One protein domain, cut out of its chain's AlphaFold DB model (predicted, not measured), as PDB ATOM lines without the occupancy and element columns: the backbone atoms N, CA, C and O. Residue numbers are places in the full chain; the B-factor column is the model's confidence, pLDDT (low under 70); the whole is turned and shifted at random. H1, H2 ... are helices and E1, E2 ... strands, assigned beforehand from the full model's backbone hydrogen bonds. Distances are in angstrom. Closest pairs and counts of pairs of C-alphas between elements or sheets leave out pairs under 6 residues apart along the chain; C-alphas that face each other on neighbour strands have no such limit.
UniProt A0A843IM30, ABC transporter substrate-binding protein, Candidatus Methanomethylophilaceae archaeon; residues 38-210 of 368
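Overview. This is residues 38 to 210 of the 368 residues of the protein "ABC transporter substrate-binding protein" of Candidatus Methanomethylophilaceae archaeon (UniProt A0A843IM30). A small parallel sheet of four strands is the middle of three layers, with H3 and H6 over one face and H1, H2 and H7 on the other. H8 folds back along H7 as a helical hairpin, off the sheet, while the long link of residues 78 to 102 follows the edge strand E2. The printed part has 173 residues, with eight named helices and four named strands in the order E1 H1 E2 H2 H3 H4 E3 H5 H6 E4 H7 H8. The sheet runs E2 E1 E3 E4, the class is mixed, and the whole is compact, with a radius of gyration of the C-alphas of 15.5 A and spans of 47 by 34 by 32 A.

Arrangement. After residues 38 to 52, E1, residues 53 to 56, leads by a tight link to H1, residues 59 to 67, on the sheet at a height of 8.1 A, its closest C-alphas to E1 those of Ser 56 and Ala 62, 5.2 A apart. E2, residues 74 to 77, is parallel to E1, with N 75 and O 54 within hydrogen-bond range at 2.9 A. E1, H1 and E2 form a strand-helix-strand unit, two parallel neighbour strands with a helix between, its crossover right-handed. H2, residues 103 to 108, is on the sheet, its closest C-alphas to E2 those of Ile 103 and Ala 77, 7.7 A apart. H3, residues 123 to 130, lies over E1 on the opposite face from H1, and H4, residues 134 to 139, only grazes the sheet. E3, residues 140 to 145, is parallel to E1, with N 143 and O 55 at 2.8 A. H5, residues 147 to 150, is only just not on the sheet, with 4 pairs of C-alphas within 10 A. H6, residues 154 to 161, touches H3, the closest C-alphas being those of Ala 123 and Arg 155, 5.0 A apart. E4, residues 165 to 169, is parallel to E3, with N 167 and O 142 at 2.8 A; E3, H5, H6 and E4 form a second such unit, also right-handed. H7, residues 175 to 189, and H8, residues 192 to 210, touch as a hairpin, a shallow tilt of 12 degrees, the closest C-alphas being those of Gly 186 and Ser 192, 4.6 A apart. Every O i to N i+4 pair is within hydrogen-bond range in the helices but H5, which is too short for one.

Along the chain. E1 begins at C-alpha 53, (10.809, -8.580, -30.216). E3 is 16.5 A long, H7 21.0 A and H8 26.7 A, ending at C-alpha 210, (-8.700, -0.996, -62.703).

Size, cuts and confidence. The C-alphas farthest apart, of Gly 133 and Lys 210, are 51.2 A apart. The printed part has no cut; the links E2 to H2 and H2 to H3 are long. Residues 82 to 85 and 100 to 102 have pLDDT under 70.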
ATOM      1  N   THR A  38      11.846   8.433 -39.303       95.38
ATOM      2  CA  THR A  38      10.877   9.220 -38.541       95.38
ATOM      3  C   THR A  38       9.490   8.690 -38.867       95.38
ATOM      4  O   THR A  38       9.153   8.603 -40.046       95.38
ATOM      5  N   ASP A  39       8.743   8.277 -37.847       95.69
ATOM      6  CA  ASP A  39       7.395   7.724 -38.009       95.69
ATOM      7  C   ASP A  39       6.323   8.818 -38.208       95.69
ATOM      8  O   ASP A  39       6.644  10.012 -38.253       95.69
ATOM      9  N   SER A  40       5.048   8.423 -38.314       92.88
ATOM     10  CA  SER A  40       3.928   9.347 -38.573       92.88
ATOM     11  C   SER A  40       3.697  10.376 -37.463       92.88
ATOM     12  O   SER A  40       3.134  11.446 -37.701       92.88
ATOM     13  N   TYR A  41       4.146  10.081 -36.242       95.44
ATOM     14  CA  TYR A  41       4.018  10.970 -35.092       95.44
ATOM     15  C   TYR A  41       5.250  11.862 -34.886       95.44
ATOM     16  O   TYR A  41       5.211  12.820 -34.111       95.44
ATOM     17  N   GLY A  42       6.350  11.575 -35.584       94.06
ATOM     18  CA  GLY A  42       7.616  12.283 -35.441       94.06
ATOM     19  C   GLY A  42       8.610  11.613 -34.489       94.06
ATOM     20  O   GLY A  42       9.621  12.232 -34.148       94.06
ATOM     21  N   ASN A  43       8.366  10.371 -34.055       94.19
ATOM     22  CA  ASN A  43       9.359   9.615 -33.299       94.19
ATOM     23  C   ASN A  43      10.512   9.222 -34.222       94.19
ATOM     24  O   ASN A  43      10.303   8.779 -35.350       94.19
ATOM     25  N   VAL A  44      11.741   9.360 -33.727       92.62
ATOM     26  CA  VAL A  44      12.938   8.892 -34.430       92.62
ATOM     27  C   VAL A  44      13.235   7.470 -33.980       92.62
ATOM     28  O   VAL A  44      13.528   7.230 -32.810       92.62
ATOM     29  N   ILE A  45      13.162   6.541 -34.923       94.00
ATOM     30  CA  ILE A  45      13.432   5.121 -34.743       94.00
ATOM     31  C   ILE A  45      14.832   4.867 -35.273       94.00
ATOM     32  O   ILE A  45      15.087   5.067 -36.459       94.00
ATOM     33  N   ASP A  46      15.744   4.494 -34.384       89.00
ATOM     34  CA  ASP A  46      17.161   4.332 -34.697       89.00
ATOM     35  C   ASP A  46      17.679   3.068 -34.010       89.00
ATOM     36  O   ASP A  46      18.024   3.073 -32.827       89.00
ATOM     37  N   PHE A  47      17.633   1.958 -34.743       88.69
ATOM     38  CA  PHE A  47      18.144   0.668 -34.298       88.69
ATOM     39  C   PHE A  47      19.410   0.316 -35.082       88.69
ATOM     40  O   PHE A  47      19.420   0.373 -36.308       88.69
ATOM     41  N   ASP A  48      20.461  -0.116 -34.383       84.81
ATOM     42  CA  ASP A  48      21.689  -0.619 -35.022       84.81
ATOM     43  C   ASP A  48      21.494  -2.012 -35.660       84.81
ATOM     44  O   ASP A  48      22.196  -2.391 -36.602       84.81
ATOM     45  N   GLU A  49      20.545  -2.784 -35.123       89.75
ATOM     46  CA  GLU A  49      20.178  -4.144 -35.522       89.75
ATOM     47  C   GLU A  49      18.660  -4.312 -35.419       89.75
ATOM     48  O   GLU A  49      18.018  -3.667 -34.592       89.75
ATOM     49  N   THR A  50      18.070  -5.187 -36.236       94.31
ATOM     50  CA  THR A  50      16.622  -5.431 -36.217       94.31
ATOM     51  C   THR A  50      16.127  -5.765 -34.803       94.31
ATOM     52  O   THR A  50      16.744  -6.613 -34.144       94.31
ATOM     53  N   PRO A  51      15.001  -5.180 -34.342       95.88
ATOM     54  CA  PRO A  51      14.440  -5.477 -33.028       95.88
ATOM     55  C   PRO A  51      14.300  -6.983 -32.765       95.88
ATOM     56  O   PRO A  51      13.953  -7.784 -33.646       95.88
ATOM     57  N   LYS A  52      14.588  -7.385 -31.522       96.56
ATOM     58  CA  LYS A  52      14.513  -8.791 -31.098       96.56
ATOM     59  C   LYS A  52      13.078  -9.234 -30.868       96.56
ATOM     60  O   LYS A  52      12.784 -10.413 -31.053       96.56
ATOM     61  N   GLN A  53      12.215  -8.307 -30.465       96.81
ATOM     62  CA  GLN A  53      10.809  -8.580 -30.216       96.81
ATOM     63  C   GLN A  53       9.921  -7.389 -30.575       96.81
ATOM     64  O   GLN A  53      10.330  -6.229 -30.465       96.81
ATOM     65  N   PHE A  54       8.696  -7.698 -30.978       97.75
ATOM     66  CA  PHE A  54       7.671  -6.739 -31.360       97.75
ATOM     67  C   PHE A  54       6.453  -6.870 -30.454       97.75
ATOM     68  O   PHE A  54       6.100  -7.969 -30.014       97.75
ATOM     69  N   ILE A  55       5.805  -5.741 -30.190       97.94
ATOM     70  CA  ILE A  55       4.491  -5.699 -29.550       97.94
ATOM     71  C   ILE A  55       3.566  -4.877 -30.438       97.94
ATOM     72  O   ILE A  55       3.904  -3.740 -30.763       97.94
ATOM     73  N   SER A  56       2.415  -5.429 -30.806       95.19
ATOM     74  CA  SER A  56       1.372  -4.711 -31.542       95.19
ATOM     75  C   SER A  56       0.275  -4.229 -30.595       95.19
ATOM     76  O   SER A  56      -0.142  -4.949 -29.687       95.19
ATOM     77  N   THR A  57      -0.212  -3.004 -30.798       95.00
ATOM     78  CA  THR A  57      -1.382  -2.473 -30.069       95.00
ATOM     79  C   THR A  57      -2.648  -2.402 -30.922       95.00
ATOM     80  O   THR A  57      -3.672  -1.901 -30.453       95.00
ATOM     81  N   THR A  58      -2.592  -2.902 -32.158       91.06
ATOM     82  CA  THR A  58      -3.720  -3.059 -33.083       91.06
ATOM     83  C   THR A  58      -3.542  -4.319 -33.928       91.06
ATOM     84  O   THR A  58      -2.430  -4.849 -34.035       91.06
ATOM     85  N   VAL A  59      -4.634  -4.746 -34.565       88.81
ATOM     86  CA  VAL A  59      -4.644  -5.817 -35.572       88.81
ATOM     87  C   VAL A  59      -3.668  -5.483 -36.684       88.81
ATOM     88  O   VAL A  59      -2.681  -6.192 -36.851       88.81
ATOM     89  N   THR A  60      -3.878  -4.323 -37.319       90.44
ATOM     90  CA  THR A  60      -3.078  -3.744 -38.402       90.44
ATOM     91  C   THR A  60      -1.586  -3.823 -38.109       90.44
ATOM     92  O   THR A  60      -0.809  -4.310 -38.923       90.44
ATOM     93  N   ALA A  61      -1.164  -3.406 -36.913       93.50
ATOM     94  CA  ALA A  61       0.238  -3.464 -36.528       93.50
ATOM     95  C   ALA A  61       0.774  -4.903 -36.491       93.50
ATOM     96  O   ALA A  61       1.892  -5.147 -36.939       93.50
ATOM     97  N   ALA A  62      -0.002  -5.855 -35.969       92.06
ATOM     98  CA  ALA A  62       0.400  -7.258 -35.931       92.06
ATOM     99  C   ALA A  62       0.466  -7.878 -37.334       92.06
ATOM    100  O   ALA A  62       1.423  -8.601 -37.615       92.06
ATOM    101  N   GLU A  63      -0.494  -7.553 -38.207       90.88
ATOM    102  CA  GLU A  63      -0.503  -7.969 -39.617       90.88
ATOM    103  C   GLU A  63       0.786  -7.516 -40.303       90.88
ATOM    104  O   GLU A  63       1.557  -8.328 -40.804       90.88
ATOM    105  N   MET A  64       1.103  -6.224 -40.202       94.06
ATOM    106  CA  MET A  64       2.260  -5.647 -40.875       94.06
ATOM    107  C   MET A  64       3.592  -6.210 -40.361       94.06
ATOM    108  O   MET A  64       4.512  -6.421 -41.153       94.06
ATOM    109  N   ILE A  65       3.716  -6.493 -39.056       94.62
ATOM    110  CA  ILE A  65       4.896  -7.190 -38.507       94.62
ATOM    111  C   ILE A  65       5.034  -8.578 -39.143       94.62
ATOM    112  O   ILE A  65       6.139  -8.995 -39.509       94.62
ATOM    113  N   ALA A  66       3.923  -9.304 -39.254       92.12
ATOM    114  CA  ALA A  66       3.888 -10.654 -39.787       92.12
ATOM    115  C   ALA A  66       4.207 -10.678 -41.292       92.12
ATOM    116  O   ALA A  66       5.088 -11.423 -41.724       92.12
ATOM    117  N   ASP A  67       3.606  -9.779 -42.072       92.44
ATOM    118  CA  ASP A  67       3.839  -9.619 -43.510       92.44
ATOM    119  C   ASP A  67       5.303  -9.319 -43.838       92.44
ATOM    120  O   ASP A  67       5.863  -9.842 -44.812       92.44
ATOM    121  N   LEU A  68       5.943  -8.509 -42.988       94.56
ATOM    122  CA  LEU A  68       7.359  -8.164 -43.085       94.56
ATOM    123  C   LEU A  68       8.297  -9.299 -42.631       94.56
ATOM    124  O   LEU A  68       9.514  -9.157 -42.738       94.56
ATOM    125  N   GLY A  69       7.756 -10.443 -42.197       92.44
ATOM    126  CA  GLY A  69       8.507 -11.659 -41.879       92.44
ATOM    127  C   GLY A  69       8.943 -11.777 -40.419       92.44
ATOM    128  O   GLY A  69       9.872 -12.527 -40.115       92.44
ATOM    129  N   PHE A  70       8.303 -11.042 -39.505       93.62
ATOM    130  CA  PHE A  70       8.680 -11.000 -38.088       93.62
ATOM    131  C   PHE A  70       7.622 -11.563 -37.135       93.62
ATOM    132  O   PHE A  70       7.699 -11.325 -35.928       93.62
ATOM    133  N   ARG A  71       6.679 -12.364 -37.644       90.69
ATOM    134  CA  ARG A  71       5.629 -13.034 -36.862       90.69
ATOM    135  C   ARG A  71       6.172 -13.723 -35.606       90.69
ATOM    136  O   ARG A  71       5.699 -13.472 -34.502       90.69
ATOM    137  N   ASP A  72       7.215 -14.539 -35.758       90.94
ATOM    138  CA  ASP A  72       7.826 -15.310 -34.662       90.94
ATOM    139  C   ASP A  72       8.489 -14.442 -33.575       90.94
ATOM    140  O   ASP A  72       8.889 -14.952 -32.527       90.94
ATOM    141  N   ARG A  73       8.620 -13.132 -33.815       94.56
ATOM    142  CA  ARG A  73       9.159 -12.161 -32.860       94.56
ATOM    143  C   ARG A  73       8.068 -11.326 -32.183       94.56
ATOM    144  O   ARG A  73       8.404 -10.470 -31.368       94.56
ATOM    145  N   ILE A  74       6.787 -11.554 -32.474       95.00
ATOM    146  CA  ILE A  74       5.685 -10.925 -31.737       95.00
ATOM    147  C   ILE A  74       5.605 -11.565 -30.346       95.00
ATOM    148  O   ILE A  74       5.436 -12.774 -30.215       95.00
ATOM    149  N   VAL A  75       5.732 -10.753 -29.294       96.19
ATOM    150  CA  VAL A  75       5.674 -11.207 -27.888       96.19
ATOM    151  C   VAL A  75       4.490 -10.631 -27.118       96.19
ATOM    152  O   VAL A  75       4.175 -11.107 -26.025       96.19
ATOM    153  N   GLY A  76       3.823  -9.624 -27.679       96.00
ATOM    154  CA  GLY A  76       2.597  -9.052 -27.142       96.00
ATOM    155  C   GLY A  76       1.690  -8.534 -28.251       96.00
ATOM    156  O   GLY A  76       2.184  -7.966 -29.220       96.00
ATOM    157  N   ALA A  77       0.388  -8.740 -28.106       94.81
ATOM    158  CA  ALA A  77      -0.623  -8.276 -29.050       94.81
ATOM    159  C   ALA A  77      -1.939  -8.009 -28.314       94.81
ATOM    160  O   ALA A  77      -2.149  -8.526 -27.205       94.81
ATOM    161  N   THR A  78      -2.822  -7.207 -28.914       92.75
ATOM    162  CA  THR A  78      -4.197  -7.091 -28.411       92.75
ATOM    163  C   THR A  78      -4.928  -8.428 -28.525       92.75
ATOM    164  O   THR A  78      -4.500  -9.312 -29.264       92.75
ATOM    165  N   SER A  79      -5.996  -8.610 -27.752       88.31
ATOM    166  CA  SER A  79      -6.719  -9.886 -27.662       88.31
ATOM    167  C   SER A  79      -8.233  -9.729 -27.764       88.31
ATOM    168  O   SER A  79      -8.965 -10.392 -27.034       88.31
ATOM    169  N   ASP A  80      -8.685  -8.794 -28.590       83.06
ATOM    170  CA  ASP A  80     -10.088  -8.652 -28.964       83.06
ATOM    171  C   ASP A  80     -10.599  -9.968 -29.590       83.06
ATOM    172  O   ASP A  80      -9.884 -10.607 -30.366       83.06
ATOM    173  N   GLU A  81     -11.813 -10.395 -29.232       75.75
ATOM    174  CA  GLU A  81     -12.415 -11.609 -29.802       75.75
ATOM    175  C   GLU A  81     -12.692 -11.423 -31.302       75.75
ATOM    176  O   GLU A  81     -13.156 -10.366 -31.730       75.75
ATOM    177  N   GLY A  82     -12.422 -12.462 -32.095       67.00
ATOM    178  CA  GLY A  82     -12.685 -12.459 -33.536       67.00
ATOM    179  C   GLY A  82     -11.742 -11.579 -34.367       67.00
ATOM    180  O   GLY A  82     -12.020 -11.252 -35.514       67.00
ATOM    181  N   ILE A  83     -10.622 -11.170 -33.781       66.56
ATOM    182  CA  ILE A  83      -9.553 -10.448 -34.459       66.56
ATOM    183  C   ILE A  83      -8.416 -11.440 -34.773       66.56
ATOM    184  O   ILE A  83      -8.138 -12.325 -33.966       66.56
ATOM    185  N   TYR A  84      -7.721 -11.271 -35.907       69.25
ATOM    186  CA  TYR A  84      -6.619 -12.126 -36.407       69.25
ATOM    187  C   TYR A  84      -7.014 -13.433 -37.117       69.25
ATOM    188  O   TYR A  84      -6.166 -14.328 -37.218       69.25
ATOM    189  N   ASP A  85      -8.247 -13.559 -37.608       69.19
ATOM    190  CA  ASP A  85      -8.682 -14.704 -38.420       69.19
ATOM    191  C   ASP A  85      -8.727 -14.339 -39.909       69.19
ATOM    192  O   ASP A  85      -9.783 -14.293 -40.519       69.19
ATOM    193  N   VAL A  86      -7.570 -14.025 -40.504       70.94
ATOM    194  CA  VAL A  86      -7.484 -13.849 -41.964       70.94
ATOM    195  C   VAL A  86      -6.466 -14.803 -42.576       70.94
ATOM    196  O   VAL A  86      -5.574 -15.347 -41.919       70.94
ATOM    197  N   GLU A  87      -6.634 -15.090 -43.862       75.19
ATOM    198  CA  GLU A  87      -5.845 -16.113 -44.539       75.19
ATOM    199  C   GLU A  87      -4.449 -15.614 -44.945       75.19
ATOM    200  O   GLU A  87      -4.231 -14.460 -45.308       75.19
ATOM    201  N   SER A  88      -3.477 -16.532 -44.955       79.25
ATOM    202  CA  SER A  88      -2.108 -16.276 -45.430       79.25
ATOM    203  C   SER A  88      -2.010 -16.053 -46.947       79.25
ATOM    204  O   SER A  88      -1.028 -15.482 -47.432       79.25
ATOM    205  N   LYS A  89      -2.981 -16.564 -47.713       83.75
ATOM    206  CA  LYS A  89      -3.078 -16.360 -49.162       83.75
ATOM    207  C   LYS A  89      -4.104 -15.263 -49.409       83.75
ATOM    208  O   LYS A  89      -5.255 -15.429 -49.035       83.75
ATOM    209  N   ILE A  90      -3.672 -14.211 -50.092       88.44
ATOM    210  CA  ILE A  90      -4.520 -13.091 -50.494       88.44
ATOM    211  C   ILE A  90      -4.813 -13.240 -51.983       88.44
ATOM    212  O   ILE A  90      -3.891 -13.395 -52.792       88.44
ATOM    213  N   LEU A  91      -6.088 -13.237 -52.364       88.88
ATOM    214  CA  LEU A  91      -6.462 -13.332 -53.771       88.88
ATOM    215  C   LEU A  91      -5.966 -12.107 -54.557       88.88
ATOM    216  O   LEU A  91      -6.164 -10.961 -54.164       88.88
ATOM    217  N   GLY A  92      -5.322 -12.361 -55.699       85.75
ATOM    218  CA  GLY A  92      -4.769 -11.326 -56.581       85.75
ATOM    219  C   GLY A  92      -3.296 -10.965 -56.338       85.75
ATOM    220  O   GLY A  92      -2.729 -10.234 -57.153       85.75
ATOM    221  N   PHE A  93      -2.674 -11.504 -55.284       89.31
ATOM    222  CA  PHE A  93      -1.251 -11.325 -54.972       89.31
ATOM    223  C   PHE A  93      -0.459 -12.582 -55.360       89.31
ATOM    224  O   PHE A  93      -0.865 -13.700 -55.031       89.31
ATOM    225  N   ASP A  94       0.699 -12.421 -56.005       87.69
ATOM    226  CA  ASP A  94       1.639 -13.522 -56.291       87.69
ATOM    227  C   ASP A  94       2.627 -13.711 -55.127       87.69
ATOM    228  O   ASP A  94       3.855 -13.709 -55.253       87.69
ATOM    229  N   MET A  95       2.062 -13.799 -53.925       87.31
ATOM    230  CA  MET A  95       2.810 -13.787 -52.683       87.31
ATOM    231  C   MET A  95       2.020 -14.423 -51.551       87.31
ATOM    232  O   MET A  95       0.830 -14.177 -51.375       87.31
ATOM    233  N   THR A  96       2.718 -15.197 -50.726       84.44
ATOM    234  CA  THR A  96       2.186 -15.674 -49.452       84.44
ATOM    235  C   THR A  96       2.653 -14.783 -48.316       84.44
ATOM    236  O   THR A  96       3.838 -14.439 -48.232       84.44
ATOM    237  N   PHE A  97       1.737 -14.479 -47.414       85.31
ATOM    238  CA  PHE A  97       2.020 -13.752 -46.190       85.31
ATOM    239  C   PHE A  97       2.127 -14.733 -45.033       85.31
ATOM    240  O   PHE A  97       1.431 -15.745 -45.001       85.31
ATOM    241  N   ASP A  98       2.998 -14.449 -44.067       76.06
ATOM    242  CA  ASP A  98       3.060 -15.221 -42.821       76.06
ATOM    243  C   ASP A  98       1.992 -14.708 -41.851       76.06
ATOM    244  O   ASP A  98       2.257 -14.387 -40.695       76.06
ATOM    245  N   TYR A  99       0.774 -14.548 -42.369       70.06
ATOM    246  CA  TYR A  99      -0.335 -14.038 -41.596       70.06
ATOM    247  C   TYR A  99      -0.773 -15.095 -40.581       70.06
ATOM    248  O   TYR A  99      -0.807 -16.287 -40.912       70.06
ATOM    249  N   PRO A 100      -1.096 -14.709 -39.339       56.81
ATOM    250  CA  PRO A 100      -1.548 -15.665 -38.360       56.81
ATOM    251  C   PRO A 100      -2.802 -16.415 -38.810       56.81
ATOM    252  O   PRO A 100      -3.896 -15.879 -38.799       56.81
ATOM    253  N   ALA A 101      -2.670 -17.731 -38.953       56.03
ATOM    254  CA  ALA A 101      -3.743 -18.645 -38.573       56.03
ATOM    255  C   ALA A 101      -3.899 -18.628 -37.031       56.03
ATOM    256  O   ALA A 101      -3.718 -19.645 -36.362       56.03
ATOM    257  N   SER A 102      -4.192 -17.439 -36.480       65.62
ATOM    258  CA  SER A 102      -4.417 -17.008 -35.091       65.62
ATOM    259  C   SER A 102      -3.199 -16.681 -34.186       65.62
ATOM    260  O   SER A 102      -2.665 -17.517 -33.448       65.62
ATOM    261  N   ILE A 103      -2.834 -15.386 -34.130       77.69
ATOM    262  CA  ILE A 103      -2.167 -14.764 -32.965       77.69
ATOM    263  C   ILE A 103      -2.975 -15.086 -31.708       77.69
ATOM    264  O   ILE A 103      -2.391 -15.366 -30.666       77.69
ATOM    265  N   GLU A 104      -4.301 -15.167 -31.825       79.62
ATOM    266  CA  GLU A 104      -5.189 -15.652 -30.773       79.62
ATOM    267  C   GLU A 104      -4.793 -17.051 -30.262       79.62
ATOM    268  O   GLU A 104      -4.706 -17.257 -29.051       79.62
ATOM    269  N   SER A 105      -4.441 -18.013 -31.129       82.25
ATOM    270  CA  SER A 105      -3.951 -19.319 -30.661       82.25
ATOM    271  C   SER A 105      -2.586 -19.221 -29.992       82.25
ATOM    272  O   SER A 105      -2.327 -19.945 -29.027       82.25
ATOM    273  N   ASP A 106      -1.700 -18.344 -30.465       86.62
ATOM    274  CA  ASP A 106      -0.420 -18.110 -29.797       86.62
ATOM    275  C   ASP A 106      -0.597 -17.393 -28.443       86.62
ATOM    276  O   ASP A 106       0.141 -17.708 -27.504       86.62
ATOM    277  N   ILE A 107      -1.620 -16.545 -28.287       88.75
ATOM    278  CA  ILE A 107      -2.060 -15.978 -27.004       88.75
ATOM    279  C   ILE A 107      -2.618 -17.078 -26.096       88.75
ATOM    280  O   ILE A 107      -2.164 -17.232 -24.961       88.75
ATOM    281  N   ALA A 108      -3.531 -17.915 -26.597       87.56
ATOM    282  CA  ALA A 108      -4.131 -19.020 -25.848       87.56
ATOM    283  C   ALA A 108      -3.086 -20.052 -25.383       87.56
ATOM    284  O   ALA A 108      -3.215 -20.652 -24.313       87.56
ATOM    285  N   LYS A 109      -2.016 -20.244 -26.165       89.25
ATOM    286  CA  LYS A 109      -0.860 -21.092 -25.823       89.25
ATOM    287  C   LYS A 109       0.176 -20.384 -24.939       89.25
ATOM    288  O   LYS A 109       1.136 -21.030 -24.519       89.25
ATOM    289  N   GLY A 110       0.012 -19.089 -24.666       89.50
ATOM    290  CA  GLY A 110       0.919 -18.277 -23.850       89.50
ATOM    291  C   GLY A 110       2.259 -17.944 -24.512       89.50
ATOM    292  O   GLY A 110       3.203 -17.584 -23.809       89.50
ATOM    293  N   LYS A 111       2.372 -18.089 -25.838       89.50
ATOM    294  CA  LYS A 111       3.559 -17.670 -26.601       89.50
ATOM    295  C   LYS A 111       3.588 -16.157 -26.808       89.50
ATOM    296  O   LYS A 111       4.645 -15.551 -26.679       89.50
ATOM    297  N   VAL A 112       2.427 -15.576 -27.102       93.25
ATOM    298  CA  VAL A 112       2.200 -14.129 -27.175       93.25
ATOM    299  C   VAL A 112       1.441 -13.725 -25.916       93.25
ATOM    300  O   VAL A 112       0.518 -14.414 -25.488       93.25
ATOM    301  N   LYS A 113       1.829 -12.626 -25.276       95.50
ATOM    302  CA  LYS A 113       1.084 -12.098 -24.131       95.50
ATOM    303  C   LYS A 113      -0.052 -11.212 -24.627       95.50
ATOM    304  O   LYS A 113       0.188 -10.283 -25.392       95.50
ATOM    305  N   SER A 114      -1.267 -11.447 -24.138       94.94
ATOM    306  CA  SER A 114      -2.329 -10.447 -24.276       94.94
ATOM    307  C   SER A 114      -1.927  -9.183 -23.514       94.94
ATOM    308  O   SER A 114      -1.533  -9.254 -22.343       94.94
ATOM    309  N   ILE A 115      -2.026  -8.036 -24.182       95.69
ATOM    310  CA  ILE A 115      -1.907  -6.716 -23.549       95.69
ATOM    311  C   ILE A 115      -3.285  -6.110 -23.219       95.69
ATOM    312  O   ILE A 115      -3.365  -5.002 -22.707       95.69
ATOM    313  N   GLY A 116      -4.377  -6.836 -23.467       93.88
ATOM    314  CA  GLY A 116      -5.753  -6.343 -23.376       93.88
ATOM    315  C   GLY A 116      -6.392  -6.119 -24.748       93.88
ATOM    316  O   GLY A 116      -5.787  -6.387 -25.782       93.88
ATOM    317  N   GLU A 117      -7.632  -5.642 -24.750       91.19
ATOM    318  CA  GLU A 117      -8.389  -5.319 -25.968       91.19
ATOM    319  C   GLU A 117      -7.990  -3.932 -26.491       91.19
ATOM    320  O   GLU A 117      -7.440  -3.108 -25.746       91.19
ATOM    321  N   TRP A 118      -8.313  -3.633 -27.749       86.50
ATOM    322  CA  TRP A 118      -8.011  -2.361 -28.408       86.50
ATOM    323  C   TRP A 118      -8.422  -1.140 -27.566       86.50
ATOM    324  O   TRP A 118      -7.666  -0.168 -27.442       86.50
ATOM    325  N   GLY A 119      -9.591  -1.214 -26.920       86.06
ATOM    326  CA  GLY A 119     -10.140  -0.146 -26.082       86.06
ATOM    327  C   GLY A 119      -9.663  -0.128 -24.623       86.06
ATOM    328  O   GLY A 119      -9.952   0.839 -23.915       86.06
ATOM    329  N   SER A 120      -8.966  -1.164 -24.142       90.75
ATOM    330  CA  SER A 120      -8.707  -1.358 -22.704       90.75
ATOM    331  C   SER A 120      -7.249  -1.630 -22.320       90.75
ATOM    332  O   SER A 120      -6.924  -1.582 -21.130       90.75
ATOM    333  N   TRP A 121      -6.351  -1.858 -23.285       95.25
ATOM    334  CA  TRP A 121      -4.928  -2.060 -23.002       95.25
ATOM    335  C   TRP A 121      -4.268  -0.831 -22.340       95.25
ATOM    336  O   TRP A 121      -4.609   0.329 -22.616       95.25
ATOM    337  N   THR A 122      -3.270  -1.078 -21.481       97.00
ATOM    338  CA  THR A 122      -2.529  -0.034 -20.736       97.00
ATOM    339  C   THR A 122      -1.022  -0.066 -21.001       97.00
ATOM    340  O   THR A 122      -0.473  -1.088 -21.417       97.00
ATOM    341  N   ALA A 123      -0.304   1.018 -20.698       97.81
ATOM    342  CA  ALA A 123       1.159   1.024 -20.800       97.81
ATOM    343  C   ALA A 123       1.804  -0.066 -19.923       97.81
ATOM    344  O   ALA A 123       2.771  -0.700 -20.333       97.81
ATOM    345  N   GLU A 124       1.252  -0.345 -18.740       98.00
ATOM    346  CA  GLU A 124       1.738  -1.399 -17.844       98.00
ATOM    347  C   GLU A 124       1.584  -2.792 -18.450       98.00
ATOM    348  O   GLU A 124       2.488  -3.612 -18.305       98.00
ATOM    349  N   SER A 125       0.472  -3.062 -19.140       98.06
ATOM    350  CA  SER A 125       0.263  -4.340 -19.832       98.06
ATOM    351  C   SER A 125       1.296  -4.557 -20.949       98.06
ATOM    352  O   SER A 125       1.898  -5.629 -21.033       98.06
ATOM    353  N   VAL A 126       1.611  -3.504 -21.716       98.31
ATOM    354  CA  VAL A 126       2.676  -3.509 -22.730       98.31
ATOM    355  C   VAL A 126       4.040  -3.735 -22.077       98.31
ATOM    356  O   VAL A 126       4.796  -4.605 -22.500       98.31
ATOM    357  N   LEU A 127       4.359  -3.017 -20.998       98.25
ATOM    358  CA  LEU A 127       5.635  -3.168 -20.290       98.25
ATOM    359  C   LEU A 127       5.785  -4.545 -19.623       98.25
ATOM    360  O   LEU A 127       6.889  -5.089 -19.568       98.25
ATOM    361  N   ALA A 128       4.690  -5.145 -19.159       97.69
ATOM    362  CA  ALA A 128       4.681  -6.528 -18.695       97.69
ATOM    363  C   ALA A 128       4.954  -7.510 -19.848       97.69
ATOM    364  O   ALA A 128       5.608  -8.542 -19.638       97.69
ATOM    365  N   ALA A 129       4.505  -7.188 -21.067       97.56
ATOM    366  CA  ALA A 129       4.816  -7.964 -22.257       97.56
ATOM    367  C   ALA A 129       6.298  -7.887 -22.647       97.56
ATOM    368  O   ALA A 129       6.910  -8.948 -22.795       97.56
ATOM    369  N   VAL A 130       6.891  -6.684 -22.644       97.88
ATOM    370  CA  VAL A 130       8.337  -6.437 -22.867       97.88
ATOM    371  C   VAL A 130       9.215  -7.319 -21.972       97.88
ATOM    372  O   VAL A 130      10.254  -7.829 -22.398       97.88
ATOM    373  N   GLY A 131       8.793  -7.533 -20.725       94.62
ATOM    374  CA  GLY A 131       9.554  -8.287 -19.736       94.62
ATOM    375  C   GLY A 131      10.633  -7.453 -19.041       94.62
ATOM    376  O   GLY A 131      10.748  -6.239 -19.217       94.62
ATOM    377  N   GLU A 132      11.403  -8.111 -18.179       91.50
ATOM    378  CA  GLU A 132      12.404  -7.448 -17.345       91.50
ATOM    379  C   GLU A 132      13.759  -7.320 -18.046       91.50
ATOM    380  O   GLU A 132      14.133  -8.129 -18.891       91.50
ATOM    381  N   GLY A 133      14.540  -6.325 -17.626       93.94
ATOM    382  CA  GLY A 133      15.908  -6.133 -18.093       93.94
ATOM    383  C   GLY A 133      16.060  -5.013 -19.117       93.94
ATOM    384  O   GLY A 133      15.146  -4.653 -19.856       93.94
ATOM    385  N   LYS A 134      17.259  -4.428 -19.115       93.69
ATOM    386  CA  LYS A 134      17.619  -3.316 -19.995       93.69
ATOM    387  C   LYS A 134      17.647  -3.744 -21.467       93.69
ATOM    388  O   LYS A 134      17.136  -3.021 -22.308       93.69
ATOM    389  N   GLU A 135      18.177  -4.934 -21.745       95.06
ATOM    390  CA  GLU A 135      18.265  -5.480 -23.103       95.06
ATOM    391  C   GLU A 135      16.887  -5.630 -23.751       95.06
ATOM    392  O   GLU A 135      16.700  -5.176 -24.874       95.06
ATOM    393  N   ASN A 136      15.902  -6.182 -23.032       96.44
ATOM    394  CA  ASN A 136      14.536  -6.283 -23.542       96.44
ATOM    395  C   ASN A 136      13.985  -4.904 -23.904       96.44
ATOM    396  O   ASN A 136      13.467  -4.730 -24.999       96.44
ATOM    397  N   ARG A 137      14.142  -3.905 -23.029       96.00
ATOM    398  CA  ARG A 137      13.658  -2.540 -23.291       96.00
ATOM    399  C   ARG A 137      14.291  -1.932 -24.544       96.00
ATOM    400  O   ARG A 137      13.568  -1.447 -25.403       96.00
ATOM    401  N   GLU A 138      15.612  -2.044 -24.676       94.56
ATOM    402  CA  GLU A 138      16.373  -1.473 -25.798       94.56
ATOM    403  C   GLU A 138      16.203  -2.236 -27.120       94.56
ATOM    404  O   GLU A 138      16.547  -1.702 -28.166       94.56
ATOM    405  N   THR A 139      15.687  -3.471 -27.097       95.62
ATOM    406  CA  THR A 139      15.522  -4.318 -28.296       95.62
ATOM    407  C   THR A 139      14.062  -4.642 -28.627       95.62
ATOM    408  O   THR A 139      13.805  -5.446 -29.526       95.62
ATOM    409  N   THR A 140      13.106  -4.020 -27.925       98.19
ATOM    410  CA  THR A 140      11.670  -4.114 -28.231       98.19
ATOM    411  C   THR A 140      11.243  -2.922 -29.069       98.19
ATOM    412  O   THR A 140      11.518  -1.780 -28.696       98.19
ATOM    413  N   LEU A 141      10.496  -3.184 -30.139       98.50
ATOM    414  CA  LEU A 141       9.707  -2.165 -30.819       98.50
ATOM    415  C   LEU A 141       8.217  -2.368 -30.522       98.50
ATOM    416  O   LEU A 141       7.656  -3.420 -30.827       98.50
ATOM    417  N   VAL A 142       7.578  -1.364 -29.924       98.50
ATOM    418  CA  VAL A 142       6.115  -1.317 -29.792       98.50
ATOM    419  C   VAL A 142       5.559  -0.570 -30.995       98.50
ATOM    420  O   VAL A 142       5.997   0.542 -31.270       98.50
ATOM    421  N   ILE A 143       4.606  -1.164 -31.702       97.94
ATOM    422  CA  ILE A 143       3.958  -0.546 -32.856       97.94
ATOM    423  C   ILE A 143       2.554  -0.128 -32.455       97.94
ATOM    424  O   ILE A 143       1.737  -0.960 -32.055       97.94
ATOM    425  N   MET A 144       2.319   1.174 -32.558       96.62
ATOM    426  CA  MET A 144       1.061   1.832 -32.268       96.62
ATOM    427  C   MET A 144       0.460   2.441 -33.522       96.62
ATOM    428  O   MET A 144       1.131   2.654 -34.528       96.62
ATOM    429  N   ASP A 145      -0.818   2.756 -33.430       93.38
ATOM    430  CA  ASP A 145      -1.586   3.404 -34.478       93.38
ATOM    431  C   ASP A 145      -1.854   4.872 -34.090       93.38
ATOM    432  O   ASP A 145      -2.100   5.173 -32.914       93.38
ATOM    433  N   TYR A 146      -1.766   5.813 -35.042       94.00
ATOM    434  CA  TYR A 146      -1.958   7.247 -34.770       94.00
ATOM    435  C   TYR A 146      -3.323   7.555 -34.121       94.00
ATOM    436  O   TYR A 146      -3.435   8.477 -33.304       94.00
ATOM    437  N   ASN A 147      -4.371   6.771 -34.394       89.50
ATOM    438  CA  ASN A 147      -5.694   6.997 -33.827       89.50
ATOM    439  C   ASN A 147      -5.681   6.794 -32.300       89.50
ATOM    440  O   ASN A 147      -6.347   7.541 -31.576       89.50
ATOM    441  N   GLN A 148      -4.816   5.904 -31.798       90.50
ATOM    442  CA  GLN A 148      -4.687   5.565 -30.380       90.50
ATOM    443  C   GLN A 148      -3.961   6.641 -29.568       90.50
ATOM    444  O   GLN A 148      -3.997   6.582 -28.334       90.50
ATOM    445  N   ILE A 149      -3.301   7.590 -30.243       91.94
ATOM    446  CA  ILE A 149      -2.515   8.673 -29.632       91.94
ATOM    447  C   ILE A 149      -3.051  10.070 -29.952       91.94
ATOM    448  O   ILE A 149      -2.750  11.013 -29.221       91.94
ATOM    449  N   SER A 150      -3.843  10.216 -31.020       86.31
ATOM    450  CA  SER A 150      -4.347  11.509 -31.504       86.31
ATOM    451  C   SER A 150      -5.147  12.288 -30.451       86.31
ATOM    452  O   SER A 150      -5.101  13.519 -30.420       86.31
ATOM    453  N   SER A 151      -5.847  11.575 -29.563       82.44
ATOM    454  CA  SER A 151      -6.604  12.147 -28.444       82.44
ATOM    455  C   SER A 151      -5.851  12.094 -27.109       82.44
ATOM    456  O   SER A 151      -6.025  12.992 -26.282       82.44
ATOM    457  N   ASP A 152      -4.999  11.084 -26.902       90.88
ATOM    458  CA  ASP A 152      -4.178  10.924 -25.701       90.88
ATOM    459  C   ASP A 152      -2.890  10.116 -25.965       90.88
ATOM    460  O   ASP A 152      -2.907   8.893 -26.102       90.88
ATOM    461  N   ALA A 153      -1.741  10.795 -25.942       95.44
ATOM    462  CA  ALA A 153      -0.417  10.186 -26.104       95.44
ATOM    463  C   ALA A 153       0.204   9.662 -24.786       95.44
ATOM    464  O   ALA A 153       1.382   9.283 -24.755       95.44
ATOM    465  N   SER A 154      -0.540   9.653 -23.671       96.62
ATOM    466  CA  SER A 154      -0.021   9.290 -22.346       96.62
ATOM    467  C   SER A 154       0.534   7.865 -22.294       96.62
ATOM    468  O   SER A 154       1.625   7.661 -21.755       96.62
ATOM    469  N   ARG A 155      -0.160   6.895 -22.906       96.81
ATOM    470  CA  ARG A 155       0.270   5.486 -22.963       96.81
ATOM    471  C   ARG A 155       1.612   5.338 -23.682       96.81
ATOM    472  O   ARG A 155       2.537   4.747 -23.128       96.81
ATOM    473  N   MET A 156       1.751   5.957 -24.856       97.62
ATOM    474  CA  MET A 156       3.005   5.988 -25.615       97.62
ATOM    475  C   MET A 156       4.137   6.622 -24.799       97.62
ATOM    476  O   MET A 156       5.211   6.040 -24.664       97.62
ATOM    477  N   THR A 157       3.879   7.780 -24.184       98.00
ATOM    478  CA  THR A 157       4.883   8.505 -23.390       98.00
ATOM    479  C   THR A 157       5.378   7.668 -22.205       98.00
ATOM    480  O   THR A 157       6.561   7.686 -21.873       98.00
ATOM    481  N   GLN A 158       4.492   6.913 -21.548       98.38
ATOM    482  CA  GLN A 158       4.867   6.019 -20.449       98.38
ATOM    483  C   GLN A 158       5.759   4.863 -20.920       98.38
ATOM    484  O   GLN A 158       6.755   4.560 -20.259       98.38
ATOM    485  N   ILE A 159       5.446   4.267 -22.074       98.38
ATOM    486  CA  ILE A 159       6.257   3.213 -22.701       98.38
ATOM    487  C   ILE A 159       7.653   3.757 -23.052       98.38
ATOM    488  O   ILE A 159       8.664   3.174 -22.656       98.38
ATOM    489  N   GLN A 160       7.721   4.932 -23.682       97.94
ATOM    490  CA  GLN A 160       8.981   5.597 -24.034       97.94
ATOM    491  C   GLN A 160       9.812   5.982 -22.802       97.94
ATOM    492  O   GLN A 160      11.015   5.729 -22.760       97.94
ATOM    493  N   ASN A 161       9.185   6.516 -21.748       97.75
ATOM    494  CA  ASN A 161       9.863   6.840 -20.485       97.75
ATOM    495  C   ASN A 161      10.432   5.601 -19.777       97.75
ATOM    496  O   ASN A 161      11.362   5.717 -18.976       97.75
ATOM    497  N   ALA A 162       9.901   4.412 -20.067       97.44
ATOM    498  CA  ALA A 162      10.465   3.153 -19.605       97.44
ATOM    499  C   ALA A 162      11.668   2.686 -20.448       97.44
ATOM    500  O   ALA A 162      12.259   1.657 -20.117       97.44
ATOM    501  N   GLY A 163      12.071   3.429 -21.481       96.19
ATOM    502  CA  GLY A 163      13.201   3.109 -22.353       96.19
ATOM    503  C   GLY A 163      12.862   2.119 -23.465       96.19
ATOM    504  O   GLY A 163      13.759   1.420 -23.919       96.19
ATOM    505  N   VAL A 164      11.586   2.022 -23.848       98.12
ATOM    506  CA  VAL A 164      11.108   1.176 -24.949       98.12
ATOM    507  C   VAL A 164      10.800   2.056 -26.156       98.12
ATOM    508  O   VAL A 164      10.115   3.072 -26.023       98.12
ATOM    509  N   THR A 165      11.289   1.671 -27.331       97.69
ATOM    510  CA  THR A 165      11.033   2.404 -28.575       97.69
ATOM    511  C   THR A 165       9.602   2.156 -29.051       97.69
ATOM    512  O   THR A 165       9.127   1.018 -29.049       97.69
ATOM    513  N   VAL A 166       8.921   3.221 -29.479       98.31
ATOM    514  CA  VAL A 166       7.576   3.159 -30.066       98.31
ATOM    515  C   VAL A 166       7.634   3.663 -31.502       98.31
ATOM    516  O   VAL A 166       8.176   4.742 -31.724       98.31
ATOM    517  N   PHE A 167       7.070   2.893 -32.430       98.38
ATOM    518  CA  PHE A 167       6.783   3.276 -33.812       98.38
ATOM    519  C   PHE A 167       5.281   3.534 -33.948       98.38
ATOM    520  O   PHE A 167       4.479   2.739 -33.462       98.38
ATOM    521  N   VAL A 168       4.894   4.605 -34.631       98.06
ATOM    522  CA  VAL A 168       3.501   4.964 -34.898       98.06
ATOM    523  C   VAL A 168       3.198   4.865 -36.395       98.06
ATOM    524  O   VAL A 168       3.871   5.480 -37.220       98.06
ATOM    525  N   LEU A 169       2.166   4.093 -36.734       97.00
ATOM    526  CA  LEU A 169       1.602   3.962 -38.080       97.00
ATOM    527  C   LEU A 169       0.714   5.166 -38.432       97.00
ATOM    528  O   LEU A 169       0.111   5.779 -37.553       97.00
ATOM    529  N   ASN A 170       0.619   5.511 -39.714       94.62
ATOM    530  CA  ASN A 170      -0.429   6.381 -40.259       94.62
ATOM    531  C   ASN A 170      -1.789   5.663 -40.269       94.62
ATOM    532  O   ASN A 170      -1.829   4.434 -40.293       94.62
ATOM    533  N   THR A 171      -2.885   6.432 -40.269       87.50
ATOM    534  CA  THR A 171      -4.246   5.916 -39.980       87.50
ATOM    535  C   THR A 171      -5.334   6.499 -40.867       87.50
ATOM    536  O   THR A 171      -6.515   6.417 -40.536       87.50
ATOM    537  N   ASP A 172      -4.926   7.172 -41.936       83.44
ATOM    538  CA  ASP A 172      -5.826   7.558 -43.015       83.44
ATOM    539  C   ASP A 172      -6.127   6.326 -43.892       83.44
ATOM    540  O   ASP A 172      -5.385   5.342 -43.882       83.44
ATOM    541  N   SER A 173      -7.216   6.381 -44.657       86.62
ATOM    542  CA  SER A 173      -7.623   5.309 -45.564       86.62
ATOM    543  C   SER A 173      -6.847   5.340 -46.892       86.62
ATOM    544  O   SER A 173      -6.310   6.374 -47.304       86.62
ATOM    545  N   GLY A 174      -6.788   4.192 -47.572       92.31
ATOM    546  CA  GLY A 174      -6.278   4.083 -48.941       92.31
ATOM    547  C   GLY A 174      -4.876   3.475 -49.089       92.31
ATOM    548  O   GLY A 174      -4.064   3.411 -48.164       92.31
ATOM    549  N   TRP A 175      -4.586   3.016 -50.309       95.06
ATOM    550  CA  TRP A 175      -3.381   2.246 -50.635       95.06
ATOM    551  C   TRP A 175      -2.078   3.021 -50.461       95.06
ATOM    552  O   TRP A 175      -1.040   2.433 -50.163       95.06
ATOM    553  N   GLU A 176      -2.108   4.335 -50.638       94.94
ATOM    554  CA  GLU A 176      -0.967   5.218 -50.434       94.94
ATOM    555  C   GLU A 176      -0.484   5.160 -48.984       94.94
ATOM    556  O   GLU A 176       0.713   4.986 -48.747       94.94
ATOM    557  N   ILE A 177      -1.415   5.220 -48.032       94.94
ATOM    558  CA  ILE A 177      -1.126   5.174 -46.597       94.94
ATOM    559  C   ILE A 177      -0.641   3.785 -46.186       94.94
ATOM    560  O   ILE A 177       0.354   3.661 -45.469       94.94
ATOM    561  N   ILE A 178      -1.284   2.736 -46.702       96.44
ATOM    562  CA  ILE A 178      -0.883   1.343 -46.469       96.44
ATOM    563  C   ILE A 178       0.569   1.124 -46.930       96.44
ATOM    564  O   ILE A 178       1.412   0.656 -46.160       96.44
ATOM    565  N   LYS A 179       0.904   1.528 -48.162       97.94
ATOM    566  CA  LYS A 179       2.269   1.418 -48.707       97.94
ATOM    567  C   LYS A 179       3.279   2.268 -47.940       97.94
ATOM    568  O   LYS A 179       4.414   1.828 -47.739       97.94
ATOM    569  N   GLU A 180       2.899   3.468 -47.505       97.56
ATOM    570  CA  GLU A 180       3.760   4.315 -46.675       97.56
ATOM    571  C   GLU A 180       4.095   3.623 -45.350       97.56
ATOM    572  O   GLU A 180       5.270   3.537 -44.987       97.56
ATOM    573  N   ASN A 181       3.097   3.047 -44.679       97.94
ATOM    574  CA  ASN A 181       3.297   2.288 -43.450       97.94
ATOM    575  C   ASN A 181       4.247   1.098 -43.663       97.94
ATOM    576  O   ASN A 181       5.194   0.946 -42.888       97.94
ATOM    577  N   TYR A 182       4.070   0.294 -44.725       97.94
ATOM    578  CA  TYR A 182       4.994  -0.815 -45.026       97.94
ATOM    579  C   TYR A 182       6.411  -0.312 -45.295       97.94
ATOM    580  O   TYR A 182       7.379  -0.898 -44.812       97.94
ATOM    581  N   THR A 183       6.541   0.790 -46.033       97.88
ATOM    582  CA  THR A 183       7.840   1.378 -46.379       97.88
ATOM    583  C   THR A 183       8.578   1.871 -45.133       97.88
ATOM    584  O   THR A 183       9.749   1.535 -44.928       97.88
ATOM    585  N   LEU A 184       7.906   2.654 -44.283       97.44
ATOM    586  CA  LEU A 184       8.495   3.211 -43.066       97.44
ATOM    587  C   LEU A 184       8.828   2.114 -42.057       97.44
ATOM    588  O   LEU A 184       9.949   2.084 -41.541       97.44
ATOM    589  N   LEU A 185       7.892   1.196 -41.804       97.50
ATOM    590  CA  LEU A 185       8.105   0.107 -40.859       97.50
ATOM    591  C   LEU A 185       9.182  -0.857 -41.361       97.50
ATOM    592  O   LEU A 185      10.101  -1.177 -40.612       97.50
ATOM    593  N   GLY A 186       9.132  -1.251 -42.638       97.50
ATOM    594  CA  GLY A 186      10.143  -2.094 -43.272       97.50
ATOM    595  C   GLY A 186      11.542  -1.504 -43.123       97.50
ATOM    596  O   GLY A 186      12.457  -2.189 -42.674       97.50
ATOM    597  N   LYS A 187      11.712  -0.204 -43.385       96.31
ATOM    598  CA  LYS A 187      12.995   0.477 -43.157       96.31
ATOM    599  C   LYS A 187      13.409   0.501 -41.681       96.31
ATOM    600  O   LYS A 187      14.586   0.299 -41.382       96.31
ATOM    601  N   ALA A 188      12.471   0.720 -40.762       96.00
ATOM    602  CA  ALA A 188      12.742   0.772 -39.325       96.00
ATOM    603  C   ALA A 188      13.174  -0.582 -38.729       96.00
ATOM    604  O   ALA A 188      13.776  -0.609 -37.656       96.00
ATOM    605  N   ILE A 189      12.880  -1.697 -39.407       95.94
ATOM    606  CA  ILE A 189      13.165  -3.055 -38.916       95.94
ATOM    607  C   ILE A 189      14.118  -3.854 -39.820       95.94
ATOM    608  O   ILE A 189      14.400  -5.013 -39.525       95.94
ATOM    609  N   GLY A 190      14.663  -3.246 -40.879       95.50
ATOM    610  CA  GLY A 190      15.623  -3.904 -41.779       95.50
ATOM    611  C   GLY A 190      14.975  -4.888 -42.762       95.50
ATOM    612  O   GLY A 190      15.513  -5.954 -43.040       95.50
ATOM    613  N   ALA A 191      13.784  -4.554 -43.250       96.50
ATOM    614  CA  ALA A 191      13.004  -5.337 -44.204       96.50
ATOM    615  C   ALA A 191      12.479  -4.474 -45.364       96.50
ATOM    616  O   ALA A 191      11.341  -4.661 -45.807       96.50
ATOM    617  N   SER A 192      13.278  -3.521 -45.866       96.31
ATOM    618  CA  SER A 192      12.846  -2.666 -46.979       96.31
ATOM    619  C   SER A 192      12.664  -3.465 -48.266       96.31
ATOM    620  O   SER A 192      11.663  -3.254 -48.939       96.31
ATOM    621  N   ASP A 193      13.508  -4.463 -48.546       96.19
ATOM    622  CA  ASP A 193      13.312  -5.372 -49.690       96.19
ATOM    623  C   ASP A 193      11.958  -6.107 -49.646       96.19
ATOM    624  O   ASP A 193      11.300  -6.323 -50.668       96.19
ATOM    625  N   ARG A 194      11.534  -6.544 -48.451       95.75
ATOM    626  CA  ARG A 194      10.245  -7.226 -48.258       95.75
ATOM    627  C   ARG A 194       9.094  -6.242 -48.442       95.75
ATOM    628  O   ARG A 194       8.142  -6.587 -49.138       95.75
ATOM    629  N   ALA A 195       9.206  -5.048 -47.858       97.69
ATOM    630  CA  ALA A 195       8.230  -3.973 -47.995       97.69
ATOM    631  C   ALA A 195       8.074  -3.518 -49.454       97.69
ATOM    632  O   ALA A 195       6.952  -3.381 -49.925       97.69
ATOM    633  N   GLU A 196       9.172  -3.358 -50.198       97.88
ATOM    634  CA  GLU A 196       9.144  -2.975 -51.614       97.88
ATOM    635  C   GLU A 196       8.381  -4.006 -52.451       97.88
ATOM    636  O   GLU A 196       7.527  -3.637 -53.253       97.88
ATOM    637  N   LYS A 197       8.618  -5.306 -52.224       96.69
ATOM    638  CA  LYS A 197       7.854  -6.362 -52.905       96.69
ATOM    639  C   LYS A 197       6.363  -6.285 -52.587       96.69
ATOM    640  O   LYS A 197       5.561  -6.428 -53.497       96.69
ATOM    641  N   ILE A 198       6.000  -6.041 -51.327       96.75
ATOM    642  CA  ILE A 198       4.596  -5.868 -50.922       96.75
ATOM    643  C   ILE A 198       3.972  -4.665 -51.640       96.75
ATOM    644  O   ILE A 198       2.895  -4.785 -52.213       96.75
ATOM    645  N   CYS A 199       4.660  -3.522 -51.662       98.12
ATOM    646  CA  CYS A 199       4.192  -2.321 -52.351       98.12
ATOM    647  C   CYS A 199       4.018  -2.539 -53.864       98.12
ATOM    648  O   CYS A 199       3.053  -2.037 -54.433       98.12
ATOM    649  N   ASN A 200       4.910  -3.307 -54.498       97.19
ATOM    650  CA  ASN A 200       4.794  -3.655 -55.916       97.19
ATOM    651  C   ASN A 200       3.591  -4.576 -56.185       97.19
ATOM    652  O   ASN A 200       2.857  -4.328 -57.136       97.19
ATOM    653  N   GLU A 201       3.346  -5.583 -55.336       95.50
ATOM    654  CA  GLU A 201       2.145  -6.431 -55.438       95.50
ATOM    655  C   GLU A 201       0.859  -5.605 -55.301       95.50
ATOM    656  O   GLU A 201      -0.075  -5.786 -56.079       95.50
ATOM    657  N   ILE A 202       0.830  -4.642 -54.367       96.56
ATOM    658  CA  ILE A 202      -0.286  -3.694 -54.223       96.56
ATOM    659  C   ILE A 202      -0.493  -2.900 -55.520       96.56
ATOM    660  O   ILE A 202      -1.622  -2.787 -55.999       96.56
ATOM    661  N   ASP A 203       0.575  -2.346 -56.101       96.50
ATOM    662  CA  ASP A 203       0.484  -1.547 -57.327       96.50
ATOM    663  C   ASP A 203      -0.020  -2.370 -58.518       96.50
ATOM    664  O   ASP A 203      -0.908  -1.916 -59.251       96.50
ATOM    665  N   ASP A 204       0.494  -3.589 -58.686       95.12
ATOM    666  CA  ASP A 204       0.058  -4.512 -59.732       95.12
ATOM    667  C   ASP A 204      -1.412  -4.901 -59.541       95.12
ATOM    668  O   ASP A 204      -2.200  -4.826 -60.487       95.12
ATOM    669  N   PHE A 205      -1.806  -5.244 -58.315       95.19
ATOM    670  CA  PHE A 205      -3.179  -5.584 -57.959       95.19
ATOM    671  C   PHE A 205      -4.165  -4.448 -58.268       95.19
ATOM    672  O   PHE A 205      -5.143  -4.650 -58.993       95.19
ATOM    673  N   VAL A 206      -3.891  -3.230 -57.783       94.25
ATOM    674  CA  VAL A 206      -4.744  -2.051 -58.020       94.25
ATOM    675  C   VAL A 206      -4.841  -1.738 -59.515       94.25
ATOM    676  O   VAL A 206      -5.920  -1.432 -60.031       94.25
ATOM    677  N   SER A 207      -3.722  -1.841 -60.239       93.19
ATOM    678  CA  SER A 207      -3.688  -1.686 -61.694       93.19
ATOM    679  C   SER A 207      -4.576  -2.717 -62.396       93.19
ATOM    680  O   SER A 207      -5.283  -2.373 -63.349       93.19
ATOM    681  N   ASP A 208      -4.548  -3.970 -61.956       92.38
ATOM    682  CA  ASP A 208      -5.273  -5.052 -62.611       92.38
ATOM    683  C   ASP A 208      -6.773  -4.999 -62.335       92.38
ATOM    684  O   ASP A 208      -7.549  -5.121 -63.286       92.38
ATOM    685  N   ILE A 209      -7.191  -4.669 -61.106       93.38
ATOM    686  CA  ILE A 209      -8.595  -4.341 -60.820       93.38
ATOM    687  C   ILE A 209      -9.066  -3.216 -61.734       93.38
ATOM    688  O   ILE A 209     -10.092  -3.344 -62.392       93.38
ATOM    689  N   LYS A 210      -8.302  -2.128 -61.856       90.44
ATOM    690  CA  LYS A 210      -8.700  -0.996 -62.703       90.44
ATOM    691  C   LYS A 210      -8.853  -1.365 -64.185       90.44
ATOM    692  O   LYS A 210      -9.634  -0.730 -64.890       90.44
TER     693      LYS A 210